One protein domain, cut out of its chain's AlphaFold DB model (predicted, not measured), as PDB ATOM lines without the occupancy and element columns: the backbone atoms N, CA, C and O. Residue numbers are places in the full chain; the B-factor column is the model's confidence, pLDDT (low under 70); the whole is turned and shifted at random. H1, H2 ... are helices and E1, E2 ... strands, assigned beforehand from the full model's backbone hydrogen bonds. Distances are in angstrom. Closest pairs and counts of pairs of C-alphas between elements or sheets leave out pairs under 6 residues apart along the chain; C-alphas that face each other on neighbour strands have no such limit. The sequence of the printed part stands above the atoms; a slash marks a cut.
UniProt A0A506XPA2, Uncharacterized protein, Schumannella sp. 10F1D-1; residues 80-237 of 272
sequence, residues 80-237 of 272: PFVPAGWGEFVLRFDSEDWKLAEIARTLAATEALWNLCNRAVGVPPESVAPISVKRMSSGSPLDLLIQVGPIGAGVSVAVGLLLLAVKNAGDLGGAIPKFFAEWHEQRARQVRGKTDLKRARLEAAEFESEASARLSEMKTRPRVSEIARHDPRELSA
ATOM      1  N   PRO A  80      45.300 -23.937  42.604       58.22
ATOM      2  CA  PRO A  80      46.274 -24.579  43.489       58.22
ATOM      3  C   PRO A  80      47.010 -23.571  44.388       58.22
ATOM      4  O   PRO A  80      47.866 -23.961  45.175       58.22
ATOM      5  N   PHE A  81      46.708 -22.277  44.254       61.03
ATOM      6  CA  PHE A  81      47.375 -21.178  44.943       61.03
ATOM      7  C   PHE A  81      46.531 -20.539  46.048       61.03
ATOM      8  O   PHE A  81      47.003 -19.612  46.707       61.03
ATOM      9  N   VAL A  82      45.291 -20.995  46.242       61.91
ATOM     10  CA  VAL A  82      44.407 -20.467  47.285       61.91
ATOM     11  C   VAL A  82      44.675 -21.234  48.579       61.91
ATOM     12  O   VAL A  82      44.506 -22.456  48.604       61.91
ATOM     13  N   PRO A  83      45.127 -20.564  49.657       61.56
ATOM     14  CA  PRO A  83      45.308 -21.225  50.943       61.56
ATOM     15  C   PRO A  83      43.991 -21.830  51.444       61.56
ATOM     16  O   PRO A  83      42.911 -21.311  51.165       61.56
ATOM     17  N   ALA A  84      44.071 -22.897  52.242       62.72
ATOM     18  CA  ALA A  84      42.887 -23.457  52.890       62.72
ATOM     19  C   ALA A  84      42.162 -22.382  53.727       62.72
ATOM     20  O   ALA A  84      42.806 -21.604  54.437       62.72
ATOM     21  N   GLY A  85      40.831 -22.333  53.629       66.56
ATOM     22  CA  GLY A  85      40.011 -21.322  54.300       66.56
ATOM     23  C   GLY A  85      40.068 -19.930  53.661       66.56
ATOM     24  O   GLY A  85      39.754 -18.952  54.330       66.56
ATOM     25  N   TRP A  86      40.487 -19.804  52.400       72.56
ATOM     26  CA  TRP A  86      40.393 -18.569  51.613       72.56
ATOM     27  C   TRP A  86      39.473 -18.773  50.409       72.56
ATOM     28  O   TRP A  86      39.330 -19.882  49.903       72.56
ATOM     29  N   GLY A  87      38.846 -17.690  49.963       73.00
ATOM     30  CA  GLY A  87      37.980 -17.647  48.791       73.00
ATOM     31  C   GLY A  87      38.622 -16.785  47.714       73.00
ATOM     32  O   GLY A  87      39.183 -15.731  48.019       73.00
ATOM     33  N   GLU A  88      38.547 -17.227  46.461       78.25
ATOM     34  CA  GLU A  88      39.117 -16.515  45.315       78.25
ATOM     35  C   GLU A  88      38.144 -16.520  44.134       78.25
ATOM     36  O   GLU A  88      37.677 -17.570  43.680       78.25
ATOM     37  N   PHE A  89      37.851 -15.331  43.619       77.19
ATOM     38  CA  PHE A  89      36.999 -15.148  42.449       77.19
ATOM     39  C   PHE A  89      37.468 -13.960  41.616       77.19
ATOM     40  O   PHE A  89      38.145 -13.053  42.104       77.19
ATOM     41  N   VAL A  90      37.103 -13.968  40.339       80.38
ATOM     42  CA  VAL A  90      37.453 -12.917  39.385       80.38
ATOM     43  C   VAL A  90      36.219 -12.136  38.985       80.38
ATOM     44  O   VAL A  90      35.209 -12.720  38.600       80.38
ATOM     45  N   LEU A  91      36.323 -10.808  39.056       83.75
ATOM     46  CA  LEU A  91      35.357  -9.877  38.485       83.75
ATOM     47  C   LEU A  91      35.911  -9.306  37.181       83.75
ATOM     48  O   LEU A  91      36.941  -8.632  37.186       83.75
ATOM     49  N   ARG A  92      35.206  -9.547  36.077       82.44
ATOM     50  CA  ARG A  92      35.544  -9.027  34.750       82.44
ATOM     51  C   ARG A  92      34.613  -7.894  34.367       82.44
ATOM     52  O   ARG A  92      33.394  -8.029  34.492       82.44
ATOM     53  N   PHE A  93      35.171  -6.800  33.870       85.00
ATOM     54  CA  PHE A  93      34.404  -5.620  33.489       85.00
ATOM     55  C   PHE A  93      34.612  -5.291  32.015       85.00
ATOM     56  O   PHE A  93      35.623  -4.693  31.661       85.00
ATOM     57  N   ASP A  94      33.637  -5.634  31.173       80.19
ATOM     58  CA  ASP A  94      33.705  -5.501  29.710       80.19
ATOM     59  C   ASP A  94      33.763  -4.030  29.241       80.19
ATOM     60  O   ASP A  94      32.776  -3.448  28.796       80.19
ATOM     61  N   SER A  95      34.935  -3.407  29.356       80.25
ATOM     62  CA  SER A  95      35.239  -2.068  28.853       80.25
ATOM     63  C   SER A  95      36.707  -2.006  28.451       80.25
ATOM     64  O   SER A  95      37.585  -2.330  29.253       80.25
ATOM     65  N   GLU A  96      36.963  -1.556  27.226       74.62
ATOM     66  CA  GLU A  96      38.315  -1.473  26.660       74.62
ATOM     67  C   GLU A  96      39.065  -0.218  27.126       74.62
ATOM     68  O   GLU A  96      40.268  -0.261  27.378       74.62
ATOM     69  N   ASP A  97      38.334   0.872  27.362       81.50
ATOM     70  CA  ASP A  97      38.887   2.128  27.862       81.50
ATOM     71  C   ASP A  97      38.591   2.293  29.348       81.50
ATOM     72  O   ASP A  97      37.441   2.182  29.765       81.50
ATOM     73  N   TRP A  98      39.592   2.624  30.163       83.44
ATOM     74  CA  TRP A  98      39.405   2.903  31.589       83.44
ATOM     75  C   TRP A  98      40.126   4.174  32.003       83.44
ATOM     76  O   TRP A  98      41.346   4.286  31.882       83.44
ATOM     77  N   LYS A  99      39.379   5.124  32.569       87.06
ATOM     78  CA  LYS A  99      39.970   6.275  33.256       87.06
ATOM     79  C   LYS A  99      40.276   5.909  34.704       87.06
ATOM     80  O   LYS A  99      39.509   5.191  35.341       87.06
ATOM     81  N   LEU A 100      41.336   6.485  35.271       83.44
ATOM     82  CA  LEU A 100      41.720   6.247  36.670       83.44
ATOM     83  C   LEU A 100      40.555   6.479  37.652       83.44
ATOM     84  O   LEU A 100      40.335   5.675  38.549       83.44
ATOM     85  N   ALA A 101      39.765   7.534  37.438       87.31
ATOM     86  CA  ALA A 101      38.591   7.829  38.260       87.31
ATOM     87  C   ALA A 101      37.488   6.756  38.157       87.31
ATOM     88  O   ALA A 101      36.777   6.513  39.126       87.31
ATOM     89  N   GLU A 102      37.335   6.106  37.000       89.31
ATOM     90  CA  GLU A 102      36.365   5.020  36.796       89.31
ATOM     91  C   GLU A 102      36.823   3.739  37.495       89.31
ATOM     92  O   GLU A 102      36.010   3.064  38.126       89.31
ATOM     93  N   ILE A 103      38.128   3.449  37.445       85.88
ATOM     94  CA  ILE A 103      38.738   2.338  38.185       85.88
ATOM     95  C   ILE A 103      38.538   2.556  39.687       85.88
ATOM     96  O   ILE A 103      38.010   1.680  40.364       85.88
ATOM     97  N   ALA A 104      38.887   3.738  40.202       87.31
ATOM     98  CA  ALA A 104      38.751   4.058  41.623       87.31
ATOM     99  C   ALA A 104      37.299   3.931  42.115       87.31
ATOM    100  O   ALA A 104      37.062   3.317  43.152       87.31
ATOM    101  N   ARG A 105      36.322   4.444  41.349       90.00
ATOM    102  CA  ARG A 105      34.893   4.273  41.670       90.00
ATOM    103  C   ARG A 105      34.465   2.809  41.667       90.00
ATOM    104  O   ARG A 105      33.765   2.390  42.575       90.00
ATOM    105  N   THR A 106      34.913   2.029  40.687       90.00
ATOM    106  CA  THR A 106      34.564   0.603  40.585       90.00
ATOM    107  C   THR A 106      35.142  -0.202  41.751       90.00
ATOM    108  O   THR A 106      34.450  -1.044  42.322       90.00
ATOM    109  N   LEU A 107      36.380   0.095  42.160       88.00
ATOM    110  CA  LEU A 107      37.007  -0.514  43.336       88.00
ATOM    111  C   LEU A 107      36.254  -0.153  44.623       88.00
ATOM    112  O   LEU A 107      35.894  -1.048  45.384       88.00
ATOM    113  N   ALA A 108      35.934   1.128  44.821       90.25
ATOM    114  CA  ALA A 108      35.171   1.586  45.981       90.25
ATOM    115  C   ALA A 108      33.762   0.970  46.032       90.25
ATOM    116  O   ALA A 108      33.312   0.541  47.090       90.25
ATOM    117  N   ALA A 109      33.078   0.865  44.889       91.56
ATOM    118  CA  ALA A 109      31.774   0.217  44.790       91.56
ATOM    119  C   ALA A 109      31.847  -1.286  45.110       91.56
ATOM    120  O   ALA A 109      30.953  -1.821  45.764       91.56
ATOM    121  N   THR A 110      32.923  -1.960  44.695       90.38
ATOM    122  CA  THR A 110      33.168  -3.380  44.998       90.38
ATOM    123  C   THR A 110      33.377  -3.593  46.497       90.38
ATOM    124  O   THR A 110      32.753  -4.470  47.093       90.38
ATOM    125  N   GLU A 111      34.193  -2.751  47.131       90.69
ATOM    126  CA  GLU A 111      34.411  -2.778  48.580       90.69
ATOM    127  C   GLU A 111      33.128  -2.441  49.359       90.69
ATOM    128  O   GLU A 111      32.781  -3.112  50.332       90.69
ATOM    129  N   ALA A 112      32.362  -1.445  48.905       92.31
ATOM    130  CA  ALA A 112      31.077  -1.098  49.502       92.31
ATOM    131  C   ALA A 112      30.065  -2.252  49.407       92.31
ATOM    132  O   ALA A 112      29.333  -2.502  50.366       92.31
ATOM    133  N   LEU A 113      30.042  -2.974  48.281       92.44
ATOM    134  CA  LEU A 113      29.193  -4.150  48.090       92.44
ATOM    135  C   LEU A 113      29.617  -5.307  49.009       92.44
ATOM    136  O   LEU A 113      28.758  -5.958  49.604       92.44
ATOM    137  N   TRP A 114      30.923  -5.522  49.198       91.94
ATOM    138  CA  TRP A 114      31.442  -6.486  50.172       91.94
ATOM    139  C   TRP A 114      30.983  -6.167  51.598       91.94
ATOM    140  O   TRP A 114      30.432  -7.025  52.294       91.94
ATOM    141  N   ASN A 115      31.143  -4.914  52.018       91.75
ATOM    142  CA  ASN A 115      30.717  -4.462  53.341       91.75
ATOM    143  C   ASN A 115      29.198  -4.597  53.524       91.75
ATOM    144  O   ASN A 115      28.740  -5.021  54.586       91.75
ATOM    145  N   LEU A 116      28.410  -4.299  52.487       93.44
ATOM    146  CA  LEU A 116      26.962  -4.501  52.496       93.44
ATOM    147  C   LEU A 116      26.594  -5.974  52.723       93.44
ATOM    148  O   LEU A 116      25.752  -6.256  53.576       93.44
ATOM    149  N   CYS A 117      27.249  -6.905  52.023       90.50
ATOM    150  CA  CYS A 117      27.005  -8.340  52.185       90.50
ATOM    151  C   CYS A 117      27.309  -8.808  53.613       90.50
ATOM    152  O   CYS A 117      26.487  -9.494  54.214       90.50
ATOM    153  N   ASN A 118      28.435  -8.376  54.191       89.75
ATOM    154  CA  ASN A 118      28.800  -8.704  55.574       89.75
ATOM    155  C   ASN A 118      27.773  -8.190  56.587       89.75
ATOM    156  O   ASN A 118      27.361  -8.933  57.479       89.75
ATOM    157  N   ARG A 119      27.311  -6.942  56.433       90.75
ATOM    158  CA  ARG A 119      26.262  -6.380  57.298       90.75
ATOM    159  C   ARG A 119      24.953  -7.156  57.180       90.75
ATOM    160  O   ARG A 119      24.346  -7.453  58.205       90.75
ATOM    161  N   ALA A 120      24.547  -7.511  55.961       88.25
ATOM    162  CA  ALA A 120      23.310  -8.243  55.701       88.25
ATOM    163  C   ALA A 120      23.275  -9.612  56.395       88.25
ATOM    164  O   ALA A 120      22.259 -10.000  56.969       88.25
ATOM    165  N   VAL A 121      24.401 -10.327  56.407       84.62
ATOM    166  CA  VAL A 121      24.501 -11.627  57.090       84.62
ATOM    167  C   VAL A 121      24.864 -11.487  58.576       84.62
ATOM    168  O   VAL A 121      24.862 -12.465  59.316       84.62
ATOM    169  N   GLY A 122      25.115 -10.267  59.055       85.44
ATOM    170  CA  GLY A 122      25.409  -9.977  60.456       85.44
ATOM    171  C   GLY A 122      26.818 -10.367  60.902       85.44
ATOM    172  O   GLY A 122      26.996 -10.712  62.070       85.44
ATOM    173  N   VAL A 123      27.805 -10.323  60.000       83.25
ATOM    174  CA  VAL A 123      29.223 -10.443  60.370       83.25
ATOM    175  C   VAL A 123      29.612  -9.218  61.210       83.25
ATOM    176  O   VAL A 123      29.390  -8.087  60.763       83.25
ATOM    177  N   PRO A 124      30.167  -9.404  62.422       82.06
ATOM    178  CA  PRO A 124      30.623  -8.292  63.250       82.06
ATOM    179  C   PRO A 124      31.698  -7.459  62.532       82.06
ATOM    180  O   PRO A 124      32.555  -8.056  61.880       82.06
ATOM    181  N   PRO A 125      31.705  -6.116  62.650       82.94
ATOM    182  CA  PRO A 125      32.679  -5.252  61.970       82.94
ATOM    183  C   PRO A 125      34.144  -5.654  62.194       82.94
ATOM    184  O   PRO A 125      34.952  -5.590  61.276       82.94
ATOM    185  N   GLU A 126      34.477  -6.113  63.398       81.88
ATOM    186  CA  GLU A 126      35.803  -6.593  63.793       81.88
ATOM    187  C   GLU A 126      36.187  -7.951  63.184       81.88
ATOM    188  O   GLU A 126      37.356  -8.325  63.196       81.88
ATOM    189  N   SER A 127      35.205  -8.694  62.669       80.19
ATOM    190  CA  SER A 127      35.361 -10.017  62.050       80.19
ATOM    191  C   SER A 127      35.237  -9.977  60.524       80.19
ATOM    192  O   SER A 127      35.315 -11.025  59.880       80.19
ATOM    193  N   VAL A 128      35.019  -8.796  59.933       81.12
ATOM    194  CA  VAL A 128      34.978  -8.637  58.476       81.12
ATOM    195  C   VAL A 128      36.374  -8.895  57.927       81.12
ATOM    196  O   VAL A 128      37.299  -8.111  58.147       81.12
ATOM    197  N   ALA A 129      36.528  -9.998  57.193       77.44
ATOM    198  CA  ALA A 129      37.760 -10.265  56.471       77.44
ATOM    199  C   ALA A 129      37.954  -9.172  55.402       77.44
ATOM    200  O   ALA A 129      37.030  -8.913  54.620       77.44
ATOM    201  N   PRO A 130      39.121  -8.507  55.349       79.50
ATOM    202  CA  PRO A 130      39.397  -7.562  54.282       79.50
ATOM    203  C   PRO A 130      39.453  -8.309  52.948       79.50
ATOM    204  O   PRO A 130      39.980  -9.421  52.866       79.50
ATOM    205  N   ILE A 131      38.934  -7.685  51.890       84.69
ATOM    206  CA  ILE A 131      39.173  -8.176  50.534       84.69
ATOM    207  C   ILE A 131      40.506  -7.637  50.026       84.69
ATOM    208  O   ILE A 131      40.804  -6.449  50.141       84.69
ATOM    209  N   SER A 132      41.307  -8.513  49.435       82.00
ATOM    210  CA  SER A 132      42.460  -8.122  48.634       82.00
ATOM    211  C   SER A 132      42.023  -8.072  47.179       82.00
ATOM    212  O   SER A 132      41.548  -9.072  46.640       82.00
ATOM    213  N   VAL A 133      42.158  -6.904  46.552       79.00
ATOM    214  CA  VAL A 133      41.809  -6.703  45.144       79.00
ATOM    215  C   VAL A 133      43.087  -6.492  44.351       79.00
ATOM    216  O   VAL A 133      43.806  -5.512  44.549       79.00
ATOM    217  N   LYS A 134      43.366  -7.408  43.426       76.31
ATOM    218  CA  LYS A 134      44.512  -7.326  42.521       76.31
ATOM    219  C   LYS A 134      44.019  -7.178  41.095       76.31
ATOM    220  O   LYS A 134      43.195  -7.954  40.625       76.31
ATOM    221  N   ARG A 135      44.552  -6.196  40.373       75.25
ATOM    222  CA  ARG A 135      44.300  -6.084  38.938       75.25
ATOM    223  C   ARG A 135      45.051  -7.195  38.210       75.25
ATOM    224  O   ARG A 135      46.274  -7.265  38.290       75.25
ATOM    225  N   MET A 136      44.333  -7.998  37.442       71.88
ATOM    226  CA  MET A 136      44.910  -8.971  36.528       71.88
ATOM    227  C   MET A 136      45.103  -8.255  35.191       71.88
ATOM    228  O   MET A 136      44.158  -7.723  34.619       71.88
ATOM    229  N   SER A 137      46.342  -8.105  34.730       64.50
ATOM    230  CA  SER A 137      46.630  -7.262  33.564       64.50
ATOM    231  C   SER A 137      47.494  -7.990  32.552       64.50
ATOM    232  O   SER A 137      48.686  -8.182  32.790       64.50
ATOM    233  N   SER A 138      46.929  -8.239  31.371       48.72
ATOM    234  CA  SER A 138      47.675  -8.197  30.115       48.72
ATOM    235  C   SER A 138      46.792  -7.675  28.975       48.72
ATOM    236  O   SER A 138      46.289  -8.449  28.170       48.72
ATOM    237  N   GLY A 139      46.593  -6.355  28.929       51.84
ATOM    238  CA  GLY A 139      45.977  -5.666  27.787       51.84
ATOM    239  C   GLY A 139      44.477  -5.918  27.594       51.84
ATOM    240  O   GLY A 139      44.121  -6.751  26.777       51.84
ATOM    241  N   SER A 140      43.647  -5.100  28.267       49.06
ATOM    242  CA  SER A 140      42.172  -4.990  28.145       49.06
ATOM    243  C   SER A 140      41.374  -6.269  28.472       49.06
ATOM    244  O   SER A 140      41.823  -7.358  28.119       49.06
ATOM    245  N   PRO A 141      40.148  -6.214  29.035       68.69
ATOM    246  CA  PRO A 141      39.488  -5.228  29.914       68.69
ATOM    247  C   PRO A 141      40.047  -5.170  31.365       68.69
ATOM    248  O   PRO A 141      41.123  -5.693  31.651       68.69
ATOM    249  N   LEU A 142      39.375  -4.458  32.291       76.25
ATOM    250  CA  LEU A 142      39.709  -4.468  33.725       76.25
ATOM    251  C   LEU A 142      39.231  -5.782  34.357       76.25
ATOM    252  O   LEU A 142      38.045  -5.931  34.644       76.25
ATOM    253  N   ASP A 143      40.169  -6.685  34.622       80.44
ATOM    254  CA  ASP A 143      39.930  -7.906  35.387       80.44
ATOM    255  C   ASP A 143      40.482  -7.738  36.809       80.44
ATOM    256  O   ASP A 143      41.626  -7.311  37.012       80.44
ATOM    257  N   LEU A 144      39.657  -8.040  37.809       81.31
ATOM    258  CA  LEU A 144      40.006  -7.961  39.223       81.31
ATOM    259  C   LEU A 144      39.984  -9.357  39.836       81.31
ATOM    260  O   LEU A 144      38.941 -10.003  39.867       81.31
ATOM    261  N   LEU A 145      41.119  -9.790  40.374       81.62
ATOM    262  CA  LEU A 145      41.208 -10.930  41.272       81.62
ATOM    263  C   LEU A 145      40.847 -10.464  42.678       81.62
ATOM    264  O   LEU A 145      41.500  -9.565  43.216       81.62
ATOM    265  N   ILE A 146      39.828 -11.079  43.265       84.12
ATOM    266  CA  ILE A 146      39.408 -10.814  44.635       84.12
ATOM    267  C   ILE A 146      39.735 -12.031  45.480       84.12
ATOM    268  O   ILE A 146      39.279 -13.138  45.201       84.12
ATOM    269  N   GLN A 147      40.527 -11.799  46.522       81.81
ATOM    270  CA  GLN A 147      40.872 -12.798  47.523       81.81
ATOM    271  C   GLN A 147      40.257 -12.380  48.855       81.81
ATOM    272  O   GLN A 147      40.427 -11.241  49.296       81.81
ATOM    273  N   VAL A 148      39.549 -13.304  49.489       81.19
ATOM    274  CA  VAL A 148      38.885 -13.094  50.773       81.19
ATOM    275  C   VAL A 148      39.421 -14.125  51.750       81.19
ATOM    276  O   VAL A 148      39.366 -15.325  51.484       81.19
ATOM    277  N   GLY A 149      39.948 -13.675  52.883       72.31
ATOM    278  CA  GLY A 149      40.350 -14.592  53.934       72.31
ATOM    279  C   GLY A 149      41.065 -13.938  55.113       72.31
ATOM    280  O   GLY A 149      41.474 -12.777  55.031       72.31
ATOM    281  N   PRO A 150      41.211 -14.687  56.221       68.88
ATOM    282  CA  PRO A 150      40.704 -16.052  56.417       68.88
ATOM    283  C   PRO A 150      39.169 -16.106  56.553       68.88
ATOM    284  O   PRO A 150      38.545 -15.189  57.085       68.88
ATOM    285  N   ILE A 151      38.554 -17.175  56.044       69.00
ATOM    286  CA  ILE A 151      37.100 -17.347  55.965       69.00
ATOM    287  C   ILE A 151      36.607 -18.205  57.121       69.00
ATOM    288  O   ILE A 151      36.890 -19.393  57.215       69.00
ATOM    289  N   GLY A 152      35.838 -17.566  58.002       65.75
ATOM    290  CA  GLY A 152      34.970 -18.238  58.963       65.75
ATOM    291  C   GLY A 152      33.545 -18.383  58.428       65.75
ATOM    292  O   GLY A 152      33.180 -17.818  57.397       65.75
ATOM    293  N   ALA A 153      32.701 -19.090  59.175       62.28
ATOM    294  CA  ALA A 153      31.378 -19.500  58.711       62.28
ATOM    295  C   ALA A 153      30.377 -18.351  58.425       62.28
ATOM    296  O   ALA A 153      29.391 -18.565  57.731       62.28
ATOM    297  N   GLY A 154      30.621 -17.123  58.908       62.53
ATOM    298  CA  GLY A 154      29.854 -15.930  58.502       62.53
ATOM    299  C   GLY A 154      30.394 -15.245  57.238       62.53
ATOM    300  O   GLY A 154      29.632 -14.697  56.443       62.53
ATOM    301  N   VAL A 155      31.708 -15.317  57.021       74.31
ATOM    302  CA  VAL A 155      32.396 -14.706  55.874       74.31
ATOM    303  C   VAL A 155      32.096 -15.493  54.594       74.31
ATOM    304  O   VAL A 155      31.881 -14.882  53.552       74.31
ATOM    305  N   SER A 156      31.978 -16.825  54.664       73.44
ATOM    306  CA  SER A 156      31.610 -17.666  53.510       73.44
ATOM    307  C   SER A 156      30.208 -17.346  52.979       73.44
ATOM    308  O   SER A 156      29.997 -17.257  51.769       73.44
ATOM    309  N   VAL A 157      29.253 -17.093  53.877       76.38
ATOM    310  CA  VAL A 157      27.881 -16.698  53.526       76.38
ATOM    311  C   VAL A 157      27.859 -15.301  52.891       76.38
ATOM    312  O   VAL A 157      27.168 -15.093  51.893       76.38
ATOM    313  N   ALA A 158      28.661 -14.361  53.407       82.00
ATOM    314  CA  ALA A 158      28.827 -13.037  52.803       82.00
ATOM    315  C   ALA A 158      29.438 -13.113  51.391       82.00
ATOM    316  O   ALA A 158      28.982 -12.404  50.493       82.00
ATOM    317  N   VAL A 159      30.427 -13.992  51.170       81.62
ATOM    318  CA  VAL A 159      30.999 -14.255  49.836       81.62
ATOM    319  C   VAL A 159      29.929 -14.813  48.900       81.62
ATOM    320  O   VAL A 159      29.763 -14.306  47.794       81.62
ATOM    321  N   GLY A 160      29.138 -15.791  49.352       78.25
ATOM    322  CA  GLY A 160      28.027 -16.343  48.571       78.25
ATOM    323  C   GLY A 160      27.002 -15.282  48.154       78.25
ATOM    324  O   GLY A 160      26.603 -15.237  46.989       78.25
ATOM    325  N   LEU A 161      26.627 -14.384  49.071       84.38
ATOM    326  CA  LEU A 161      25.714 -13.274  48.783       84.38
ATOM    327  C   LEU A 161      26.315 -12.265  47.792       84.38
ATOM    328  O   LEU A 161      25.617 -11.818  46.883       84.38
ATOM    329  N   LEU A 162      27.608 -11.950  47.916       87.50
ATOM    330  CA  LEU A 162      28.316 -11.085  46.970       87.50
ATOM    331  C   LEU A 162      28.300 -11.681  45.556       87.50
ATOM    332  O   LEU A 162      27.935 -10.996  44.598       87.50
ATOM    333  N   LEU A 163      28.644 -12.965  45.426       83.69
ATOM    334  CA  LEU A 163      28.603 -13.678  44.149       83.69
ATOM    335  C   LEU A 163      27.185 -13.703  43.572       83.69
ATOM    336  O   LEU A 163      27.007 -13.502  42.370       83.69
ATOM    337  N   LEU A 164      26.173 -13.917  44.416       81.88
ATOM    338  CA  LEU A 164      24.773 -13.916  44.006       81.88
ATOM    339  C   LEU A 164      24.339 -12.543  43.478       81.88
ATOM    340  O   LEU A 164      23.720 -12.476  42.416       81.88
ATOM    341  N   ALA A 165      24.698 -11.462  44.173       85.81
ATOM    342  CA  ALA A 165      24.389 -10.095  43.764       85.81
ATOM    343  C   ALA A 165      25.071  -9.731  42.436       85.81
ATOM    344  O   ALA A 165      24.433  -9.173  41.547       85.81
ATOM    345  N   VAL A 166      26.342 -10.105  42.261       86.56
ATOM    346  CA  VAL A 166      27.079  -9.856  41.013       86.56
ATOM    347  C   VAL A 166      26.505 -10.663  39.843       86.56
ATOM    348  O   VAL A 166      26.254 -10.094  38.782       86.56
ATOM    349  N   LYS A 167      26.228 -11.964  40.026       82.69
ATOM    350  CA  LYS A 167      25.623 -12.817  38.979       82.69
ATOM    351  C   LYS A 167      24.258 -12.299  38.522       82.69
ATOM    352  O   LYS A 167      23.896 -12.480  37.364       82.69
ATOM    353  N   ASN A 168      23.526 -11.639  39.417       79.56
ATOM    354  CA  ASN A 168      22.184 -11.119  39.172       79.56
ATOM    355  C   ASN A 168      22.151  -9.585  39.079       79.56
ATOM    356  O   ASN A 168      21.096  -8.985  39.255       79.56
ATOM    357  N   ALA A 169      23.269  -8.927  38.748       78.38
ATOM    358  CA  ALA A 169      23.364  -7.463  38.710       78.38
ATOM    359  C   ALA A 169      22.377  -6.771  37.739       78.38
ATOM    360  O   ALA A 169      22.239  -5.549  37.756       78.38
ATOM    361  N   GLY A 170      21.719  -7.530  36.856       74.19
ATOM    362  CA  GLY A 170      20.647  -7.041  35.988       74.19
ATOM    363  C   GLY A 170      19.227  -7.200  36.541       74.19
ATOM    364  O   GLY A 170      18.358  -6.456  36.098       74.19
ATOM    365  N   ASP A 171      19.002  -8.135  37.467       80.06
ATOM    366  CA  ASP A 171      17.702  -8.430  38.083       80.06
ATOM    367  C   ASP A 171      17.901  -9.174  39.416       80.06
ATOM    368  O   ASP A 171      18.035 -10.399  39.461       80.06
ATOM    369  N   LEU A 172      17.944  -8.426  40.519       77.12
ATOM    370  CA  LEU A 172      18.151  -8.995  41.854       77.12
ATOM    371  C   LEU A 172      16.882  -9.645  42.442       77.12
ATOM    372  O   LEU A 172      16.997 -10.461  43.360       77.12
ATOM    373  N   GLY A 173      15.695  -9.335  41.901       65.00
ATOM    374  CA  GLY A 173      14.400  -9.519  42.572       65.00
ATOM    375  C   GLY A 173      13.941 -10.965  42.785       65.00
ATOM    376  O   GLY A 173      12.941 -11.208  43.460       65.00
ATOM    377  N   GLY A 174      14.639 -11.951  42.214       74.25
ATOM    378  CA  GLY A 174      14.299 -13.372  42.356       74.25
ATOM    379  C   GLY A 174      15.172 -14.131  43.357       74.25
ATOM    380  O   GLY A 174      14.672 -14.896  44.185       74.25
ATOM    381  N   ALA A 175      16.490 -13.947  43.278       77.56
ATOM    382  CA  ALA A 175      17.441 -14.771  44.019       77.56
ATOM    383  C   ALA A 175      17.700 -14.251  45.441       77.56
ATOM    384  O   ALA A 175      17.839 -15.047  46.373       77.56
ATOM    385  N   ILE A 176      17.724 -12.927  45.617       84.38
ATOM    386  CA  ILE A 176      18.008 -12.294  46.907       84.38
ATOM    387  C   ILE A 176      16.914 -12.588  47.949       84.38
ATOM    388  O   ILE A 176      17.262 -13.030  49.046       84.38
ATOM    389  N   PRO A 177      15.602 -12.472  47.656       82.38
ATOM    390  CA  PRO A 177      14.577 -12.722  48.669       82.38
ATOM    391  C   PRO A 177      14.576 -14.174  49.149       82.38
ATOM    392  O   PRO A 177      14.358 -14.441  50.334       82.38
ATOM    393  N   LYS A 178      14.859 -15.118  48.241       81.19
ATOM    394  CA  LYS A 178      14.998 -16.539  48.571       81.19
ATOM    395  C   LYS A 178      16.188 -16.775  49.502       81.19
ATOM    396  O   LYS A 178      16.021 -17.435  50.523       81.19
ATOM    397  N   PHE A 179      17.343 -16.187  49.188       85.06
ATOM    398  CA  PHE A 179      18.527 -16.262  50.041       85.06
ATOM    399  C   PHE A 179      18.236 -15.758  51.461       85.06
ATOM    400  O   PHE A 179      18.522 -16.458  52.430       85.06
ATOM    401  N   PHE A 180      17.614 -14.584  51.607       82.94
ATOM    402  CA  PHE A 180      17.292 -14.036  52.928       82.94
ATOM    403  C   PHE A 180      16.293 -14.916  53.690       82.94
ATOM    404  O   PHE A 180      16.457 -15.121  54.891       82.94
ATOM    405  N   ALA A 181      15.284 -15.473  53.018       81.06
ATOM    406  CA  ALA A 181      14.357 -16.403  53.657       81.06
ATOM    407  C   ALA A 181      15.079 -17.646  54.215       81.06
ATOM    408  O   ALA A 181      14.876 -17.997  55.379       81.06
ATOM    409  N   GLU A 182      15.957 -18.264  53.419       83.00
ATOM    410  CA  GLU A 182      16.748 -19.437  53.819       83.00
ATOM    411  C   GLU A 182      17.737 -19.104  54.946       83.00
ATOM    412  O   GLU A 182      17.828 -19.840  55.930       83.00
ATOM    413  N   TRP A 183      18.427 -17.964  54.855       83.62
ATOM    414  CA  TRP A 183      19.361 -17.492  55.878       83.62
ATOM    415  C   TRP A 183      18.678 -17.287  57.235       83.62
ATOM    416  O   TRP A 183      19.141 -17.785  58.265       83.62
ATOM    417  N   HIS A 184      17.534 -16.598  57.246       80.62
ATOM    418  CA  HIS A 184      16.757 -16.377  58.467       80.62
ATOM    419  C   HIS A 184      16.203 -17.677  59.044       80.62
ATOM    420  O   HIS A 184      16.192 -17.846  60.264       80.62
ATOM    421  N   GLU A 185      15.770 -18.613  58.198       81.25
ATOM    422  CA  GLU A 185      15.313 -19.928  58.644       81.25
ATOM    423  C   GLU A 185      16.444 -20.731  59.303       81.25
ATOM    424  O   GLU A 185      16.258 -21.280  60.394       81.25
ATOM    425  N   GLN A 186      17.629 -20.769  58.691       81.44
ATOM    426  CA  GLN A 186      18.803 -21.432  59.264       81.44
ATOM    427  C   GLN A 186      19.190 -20.815  60.610       81.44
ATOM    428  O   GLN A 186      19.374 -21.532  61.598       81.44
ATOM    429  N   ARG A 187      19.221 -19.481  60.688       78.56
ATOM    430  CA  ARG A 187      19.534 -18.761  61.923       78.56
ATOM    431  C   ARG A 187      18.499 -19.024  63.018       78.56
ATOM    432  O   ARG A 187      18.873 -19.266  64.165       78.56
ATOM    433  N   ALA A 188      17.208 -19.040  62.678       80.25
ATOM    434  CA  ALA A 188      16.129 -19.357  63.614       80.25
ATOM    435  C   ALA A 188      16.257 -20.783  64.176       80.25
ATOM    436  O   ALA A 188      16.115 -20.973  65.386       80.25
ATOM    437  N   ARG A 189      16.600 -21.769  63.334       79.44
ATOM    438  CA  ARG A 189      16.868 -23.150  63.772       79.44
ATOM    439  C   ARG A 189      18.026 -23.215  64.773       79.44
ATOM    440  O   ARG A 189      17.903 -23.901  65.785       79.44
ATOM    441  N   GLN A 190      19.107 -22.469  64.539       76.62
ATOM    442  CA  GLN A 190      20.274 -22.445  65.432       76.62
ATOM    443  C   GLN A 190      19.963 -21.859  66.812       76.62
ATOM    444  O   GLN A 190      20.372 -22.416  67.828       76.62
ATOM    445  N   VAL A 191      19.192 -20.770  66.872       76.31
ATOM    446  CA  VAL A 191      18.840 -20.115  68.147       76.31
ATOM    447  C   VAL A 191      17.558 -20.667  68.786       76.31
ATOM    448  O   VAL A 191      17.080 -20.104  69.769       76.31
ATOM    449  N   ARG A 192      16.980 -21.752  68.235       71.81
ATOM    450  CA  ARG A 192      15.653 -22.300  68.601       71.81
ATOM    451  C   ARG A 192      14.557 -21.223  68.642       71.81
ATOM    452  O   ARG A 192      13.660 -21.251  69.484       71.81
ATOM    453  N   GLY A 193      14.665 -20.250  67.744       74.31
ATOM    454  CA  GLY A 193      13.761 -19.117  67.613       74.31
ATOM    455  C   GLY A 193      12.672 -19.351  66.569       74.31
ATOM    456  O   GLY A 193      12.660 -20.354  65.857       74.31
ATOM    457  N   LYS A 194      11.751 -18.391  66.459       72.81
ATOM    458  CA  LYS A 194      10.791 -18.329  65.350       72.81
ATOM    459  C   LYS A 194      11.402 -17.548  64.190       72.81
ATOM    460  O   LYS A 194      12.003 -16.501  64.415       72.81
ATOM    461  N   THR A 195      11.201 -18.025  62.966       74.75
ATOM    462  CA  THR A 195      11.572 -17.288  61.754       74.75
ATOM    463  C   THR A 195      10.654 -16.081  61.578       74.75
ATOM    464  O   THR A 195       9.430 -16.232  61.556       74.75
ATOM    465  N   ASP A 196      11.225 -14.888  61.411       80.69
ATOM    466  CA  ASP A 196      10.471 -13.683  61.059       80.69
ATOM    467  C   ASP A 196      10.554 -13.432  59.547       80.69
ATOM    468  O   ASP A 196      11.424 -12.724  59.041       80.69
ATOM    469  N   LEU A 197       9.622 -14.035  58.806       80.94
ATOM    470  CA  LEU A 197       9.551 -13.894  57.348       80.94
ATOM    471  C   LEU A 197       9.241 -12.459  56.900       80.94
ATOM    472  O   LEU A 197       9.593 -12.082  55.782       80.94
ATOM    473  N   LYS A 198       8.575 -11.653  57.738       82.88
ATOM    474  CA  LYS A 198       8.296 -10.250  57.407       82.88
ATOM    475  C   LYS A 198       9.592  -9.451  57.446       82.88
ATOM    476  O   LYS A 198       9.857  -8.692  56.518       82.88
ATOM    477  N   ARG A 199      10.407  -9.669  58.480       84.44
ATOM    478  CA  ARG A 199      11.740  -9.079  58.592       84.44
ATOM    479  C   ARG A 199      12.658  -9.515  57.450       84.44
ATOM    480  O   ARG A 199      13.261  -8.652  56.829       84.44
ATOM    481  N   ALA A 200      12.685 -10.804  57.108       83.00
ATOM    482  CA  ALA A 200      13.499 -11.308  55.997       83.00
ATOM    483  C   ALA A 200      13.172 -10.620  54.655       83.00
ATOM    484  O   ALA A 200      14.073 -10.291  53.893       83.00
ATOM    485  N   ARG A 201      11.885 -10.353  54.377       87.62
ATOM    486  CA  ARG A 201      11.459  -9.620  53.170       87.62
ATOM    487  C   ARG A 201      11.886  -8.153  53.176       87.62
ATOM    488  O   ARG A 201      12.247  -7.638  52.125       87.62
ATOM    489  N   LEU A 202      11.810  -7.485  54.329       89.81
ATOM    490  CA  LEU A 202      12.244  -6.091  54.465       89.81
ATOM    491  C   LEU A 202      13.755  -5.972  54.251       89.81
ATOM    492  O   LEU A 202      14.182  -5.171  53.430       89.81
ATOM    493  N   GLU A 203      14.539  -6.829  54.906       88.19
ATOM    494  CA  GLU A 203      15.998  -6.845  54.757       88.19
ATOM    495  C   GLU A 203      16.428  -7.191  53.320       88.19
ATOM    496  O   GLU A 203      17.369  -6.592  52.804       88.19
ATOM    497  N   ALA A 204      15.710  -8.095  52.638       88.19
ATOM    498  CA  ALA A 204      15.951  -8.382  51.224       88.19
ATOM    499  C   ALA A 204      15.723  -7.147  50.337       88.19
ATOM    500  O   ALA A 204      16.582  -6.816  49.525       88.19
ATOM    501  N   ALA A 205      14.604  -6.437  50.516       91.19
ATOM    502  CA  ALA A 205      14.291  -5.242  49.729       91.19
ATOM    503  C   ALA A 205      15.287  -4.093  49.986       91.19
ATOM    504  O   ALA A 205      15.702  -3.406  49.051       91.19
ATOM    505  N   GLU A 206      15.697  -3.899  51.243       92.19
ATOM    506  CA  GLU A 206      16.734  -2.929  51.614       92.19
ATOM    507  C   GLU A 206      18.076  -3.277  50.955       92.19
ATOM    508  O   GLU A 206      18.692  -2.423  50.310       92.19
ATOM    509  N   PHE A 207      18.490  -4.547  51.031       93.38
ATOM    510  CA  PHE A 207      19.708  -5.022  50.381       93.38
ATOM    511  C   PHE A 207      19.661  -4.832  48.862       93.38
ATOM    512  O   PHE A 207      20.624  -4.328  48.293       93.38
ATOM    513  N   GLU A 208      18.566  -5.203  48.195       92.69
ATOM    514  CA  GLU A 208      18.420  -5.061  46.740       92.69
ATOM    515  C   GLU A 208      18.570  -3.609  46.287       92.69
ATOM    516  O   GLU A 208      19.253  -3.332  45.296       92.69
ATOM    517  N   SER A 209      17.962  -2.680  47.029       92.25
ATOM    518  CA  SER A 209      18.058  -1.247  46.764       92.25
ATOM    519  C   SER A 209      19.497  -0.745  46.921       92.25
ATOM    520  O   SER A 209      20.021  -0.075  46.028       92.25
ATOM    521  N   GLU A 210      20.160  -1.069  48.035       94.25
ATOM    522  CA  GLU A 210      21.544  -0.644  48.275       94.25
ATOM    523  C   GLU A 210      22.530  -1.289  47.293       94.25
ATOM    524  O   GLU A 210      23.396  -0.600  46.747       94.25
ATOM    525  N   ALA A 211      22.392  -2.587  47.022       92.00
ATOM    526  CA  ALA A 211      23.255  -3.320  46.101       92.00
ATOM    527  C   ALA A 211      23.123  -2.775  44.674       92.00
ATOM    528  O   ALA A 211      24.134  -2.546  44.008       92.00
ATOM    529  N   SER A 212      21.895  -2.490  44.231       90.94
ATOM    530  CA  SER A 212      21.625  -1.883  42.923       90.94
ATOM    531  C   SER A 212      22.263  -0.497  42.798       90.94
ATOM    532  O   SER A 212      22.848  -0.187  41.759       90.94
ATOM    533  N   ALA A 213      22.231   0.316  43.862       92.00
ATOM    534  CA  ALA A 213      22.933   1.598  43.893       92.00
ATOM    535  C   ALA A 213      24.451   1.410  43.705       92.00
ATOM    536  O   ALA A 213      25.031   2.049  42.829       92.00
ATOM    537  N   ARG A 214      25.089   0.471  44.423       92.38
ATOM    538  CA  ARG A 214      26.538   0.197  44.273       92.38
ATOM    539  C   ARG A 214      26.903  -0.342  42.898       92.38
ATOM    540  O   ARG A 214      27.886   0.095  42.312       92.38
ATOM    541  N   LEU A 215      26.101  -1.251  42.356       90.06
ATOM    542  CA  LEU A 215      26.312  -1.791  41.014       90.06
ATOM    543  C   LEU A 215      26.179  -0.706  39.937       90.06
ATOM    544  O   LEU A 215      26.902  -0.750  38.945       90.06
ATOM    545  N   SER A 216      25.316   0.295  40.139       90.38
ATOM    546  CA  SER A 216      25.168   1.429  39.216       90.38
ATOM    547  C   SER A 216      26.343   2.417  39.238       90.38
ATOM    548  O   SER A 216      26.549   3.144  38.269       90.38
ATOM    549  N   GLU A 217      27.133   2.435  40.318       89.38
ATOM    550  CA  GLU A 217      28.355   3.247  40.417       89.38
ATOM    551  C   GLU A 217      29.522   2.647  39.606       89.38
ATOM    552  O   GLU A 217      30.484   3.352  39.274       89.38
ATOM    553  N   MET A 218      29.444   1.356  39.266       90.06
ATOM    554  CA  MET A 218      30.424   0.667  38.424       90.06
ATOM    555  C   MET A 218      30.214   1.043  36.954       90.06
ATOM    556  O   MET A 218      29.085   1.120  36.472       90.06
ATOM    557  N   LYS A 219      31.308   1.256  36.208       85.75
ATOM    558  CA  LYS A 219      31.231   1.670  34.792       85.75
ATOM    559  C   LYS A 219      30.448   0.674  33.933       85.75
ATOM    560  O   LYS A 219      29.671   1.068  33.068       85.75
ATOM    561  N   THR A 220      30.696  -0.610  34.157       86.12
ATOM    562  CA  THR A 220      30.022  -1.718  33.485       86.12
ATOM    563  C   THR A 220      29.619  -2.751  34.520       86.12
ATOM    564  O   THR A 220      30.190  -2.819  35.609       86.12
ATOM    565  N   ARG A 221      28.640  -3.584  34.169       84.88
ATOM    566  CA  ARG A 221      28.244  -4.703  35.022       84.88
ATOM    567  C   ARG A 221      29.384  -5.724  35.081       84.88
ATOM    568  O   ARG A 221      29.872  -6.111  34.016       84.88
ATOM    569  N   PRO A 222      29.805  -6.156  36.279       84.31
ATOM    570  CA  PRO A 222      30.797  -7.209  36.393       84.31
ATOM    571  C   PRO A 222      30.216  -8.558  35.971       84.31
ATOM    572  O   PRO A 222      29.065  -8.875  36.270       84.31
ATOM    573  N   ARG A 223      31.044  -9.384  35.335       79.69
ATOM    574  CA  ARG A 223      30.846 -10.836  35.256       79.69
ATOM    575  C   ARG A 223      31.729 -11.491  36.300       79.69
ATOM    576  O   ARG A 223      32.844 -11.029  36.517       79.69
ATOM    577  N   VAL A 224      31.248 -12.560  36.925       77.31
ATOM    578  CA  VAL A 224      32.025 -13.284  37.932       77.31
ATOM    579  C   VAL A 224      32.313 -14.713  37.511       77.31
ATOM    580  O   VAL A 224      31.403 -15.433  37.098       77.31
ATOM    581  N   SER A 225      33.567 -15.108  37.692       69.62
ATOM    582  CA  SER A 225      34.029 -16.489  37.619       69.62
ATOM    583  C   SER A 225      34.608 -16.888  38.973       69.62
ATOM    584  O   SER A 225      35.461 -16.190  39.524       69.62
ATOM    585  N   GLU A 226      34.126 -17.992  39.535       63.84
ATOM    586  CA  GLU A 226      34.634 -18.549  40.792       63.84
ATOM    587  C   GLU A 226      35.792 -19.503  40.477       63.84
ATOM    588  O   GLU A 226      35.653 -20.338  39.589       63.84
ATOM    589  N   ILE A 227      36.940 -19.350  41.146       54.56
ATOM    590  CA  ILE A 227      38.181 -20.068  40.779       54.56
ATOM    591  C   ILE A 227      38.614 -21.056  41.863       54.56
ATOM    592  O   ILE A 227      39.270 -22.056  41.575       54.56
ATOM    593  N   ALA A 228      38.234 -20.806  43.110       56.38
ATOM    594  CA  ALA A 228      38.313 -21.795  44.168       56.38
ATOM    595  C   ALA A 228      37.000 -21.766  44.940       56.38
ATOM    596  O   ALA A 228      36.660 -20.754  45.557       56.38
ATOM    597  N   ARG A 229      36.262 -22.878  44.886       46.53
ATOM    598  CA  ARG A 229      35.081 -23.057  45.724       46.53
ATOM    599  C   ARG A 229      35.485 -23.214  47.184       46.53
ATOM    600  O   ARG A 229      36.411 -23.956  47.512       46.53
ATOM    601  N   HIS A 230      34.700 -22.592  48.052       48.78
ATOM    602  CA  HIS A 230      34.585 -23.009  49.445       48.78
ATOM    603  C   HIS A 230      34.192 -24.483  49.537       48.78
ATOM    604  O   HIS A 230      33.349 -24.931  48.759       48.78
ATOM    605  N   ASP A 231      34.746 -25.226  50.502       43.69
ATOM    606  CA  ASP A 231      34.229 -26.560  50.809       43.69
ATOM    607  C   ASP A 231      32.762 -26.401  51.259       43.69
ATOM    608  O   ASP A 231      32.498 -25.756  52.279       43.69
ATOM    609  N   PRO A 232      31.774 -26.962  50.537       37.81
ATOM    610  CA  PRO A 232      30.375 -26.886  50.946       37.81
ATOM    611  C   PRO A 232      30.128 -27.502  52.333       37.81
ATOM    612  O   PRO A 232      29.109 -27.205  52.956       37.81
ATOM    613  N   ARG A 233      31.054 -28.319  52.859       38.91
ATOM    614  CA  ARG A 233      31.000 -28.845  54.229       38.91
ATOM    615  C   ARG A 233      31.294 -27.788  55.295       38.91
ATOM    616  O   ARG A 233      30.782 -27.918  56.408       38.91
ATOM    617  N   GLU A 234      32.030 -26.726  54.970       39.44
ATOM    618  CA  GLU A 234      32.302 -25.613  55.891       39.44
ATOM    619  C   GLU A 234      31.076 -24.707  56.089       39.44
ATOM    620  O   GLU A 234      30.896 -24.148  57.166       39.44
ATOM    621  N   LEU A 235      30.160 -24.641  55.113       37.94
ATOM    622  CA  LEU A 235      28.844 -23.998  55.284       37.94
ATOM    623  C   LEU A 235      27.962 -24.729  56.310       37.94
ATOM    624  O   LEU A 235      27.148 -24.107  56.989       37.94
ATOM    625  N   SER A 236      28.135 -26.045  56.454       35.75
ATOM    626  CA  SER A 236      27.474 -26.849  57.491       35.75
ATOM    627  C   SER A 236      28.193 -26.833  58.846       35.75
ATOM    628  O   SER A 236      27.590 -27.218  59.846       35.75
ATOM    629  N   ALA A 237      29.442 -26.362  58.903       39.81
ATOM    630  CA  ALA A 237      30.230 -26.228  60.127       39.81
ATOM    631  C   ALA A 237      30.251 -24.763  60.598       39.81
ATOM    632  O   ALA A 237      31.288 -24.106  60.653       39.81
TER     633      ALA A 237
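This is residues 80 to 237 of the 272 residues of an uncharacterized protein of Schumannella sp. 10F1D-1 (UniProt A0A506XPA2). What shape do these atoms make? A strongly twisted sheet of four strands has H1 and H2 packed over one face and no named helix over the other; H4 packs alongside H1, away from the sheet, and H3 packs on H4 and on part of H2. What is it built of? The printed part has 158 residues, with five named helices and four named strands in the order E1 H1 E2 E3 H2 H3 H4 E4 H5; the antiparallel sheet runs E2 E3 E1 E4, and the class is mixed. How is it proportioned? It is compact, with a radius of gyration of the C-alphas of 16.0 A, and spans 53 by 34 by 26 A.

How do the strands pair? E1, residues 87 to 93, is the antiparallel neighbour of E3, residues 142 to 148, with N 91 and O 144 2.9 A apart, and of E4, residues 222 to 228, with N 92 and O 223 2.8 A apart. E2, residues 131 to 136, forms a hairpin with E3, with N 134 and O 145 2.9 A apart. What is on the sheet? H1, residues 100 to 121, is over E3 at a height of 9.4 A; E1, H1 and E2 form a split strand-helix-strand unit, E3 being between its strands, with a right-handed crossover. H2, residues 153 to 167, is on the same face at a height of 9.5 A, making two layers, helices on one face of a sheet. How do the helices meet? H2, the hub, touches H1 at a steep tilt of 50 degrees (Cys 117 and Ala 158, closest C-alphas 5.1 A), H3, residues 175 to 190, in a helical hairpin (Leu 164 and Ala 175, 7.4 A), and H5, residues 232 to 236 (Ala 153 and Leu 235, 6.2 A). H4, residues 197 to 217, touches H1 at a shallow tilt of 9 degrees, opposite ways (Ala 109 and Arg 214, 5.3 A), and H3 at a steep tilt of 45 degrees (Pro 177 and Ala 204, 5.2 A). What do the helix backbones show? Every O i to N i+4 pair is within hydrogen-bond range in H1, H3 and H4, 10 of 11 in H2, and 0 of 1 in H5, where 1 of 2 O i to N i+3 pairs is.

Where does the first element begin? C-alpha 87 of E1 is at (37.980, -17.647, 48.791). How long are the longer elements? H1 is 32.1 A from first to last C-alpha and H4 30.6 A. Where does the last element end? C-alpha 236 of H5 is at (27.474, -26.849, 57.491).

How far does it reach? The two C-alphas farthest apart, of Gly 139 and Arg 192, are 53.5 A apart. Is it whole? The printed part has no cut, and no link is long. Where is confidence low? pLDDT is under 70 in residues 80 to 85, 137 to 141, 150 to 154, 173 and 225 to 237.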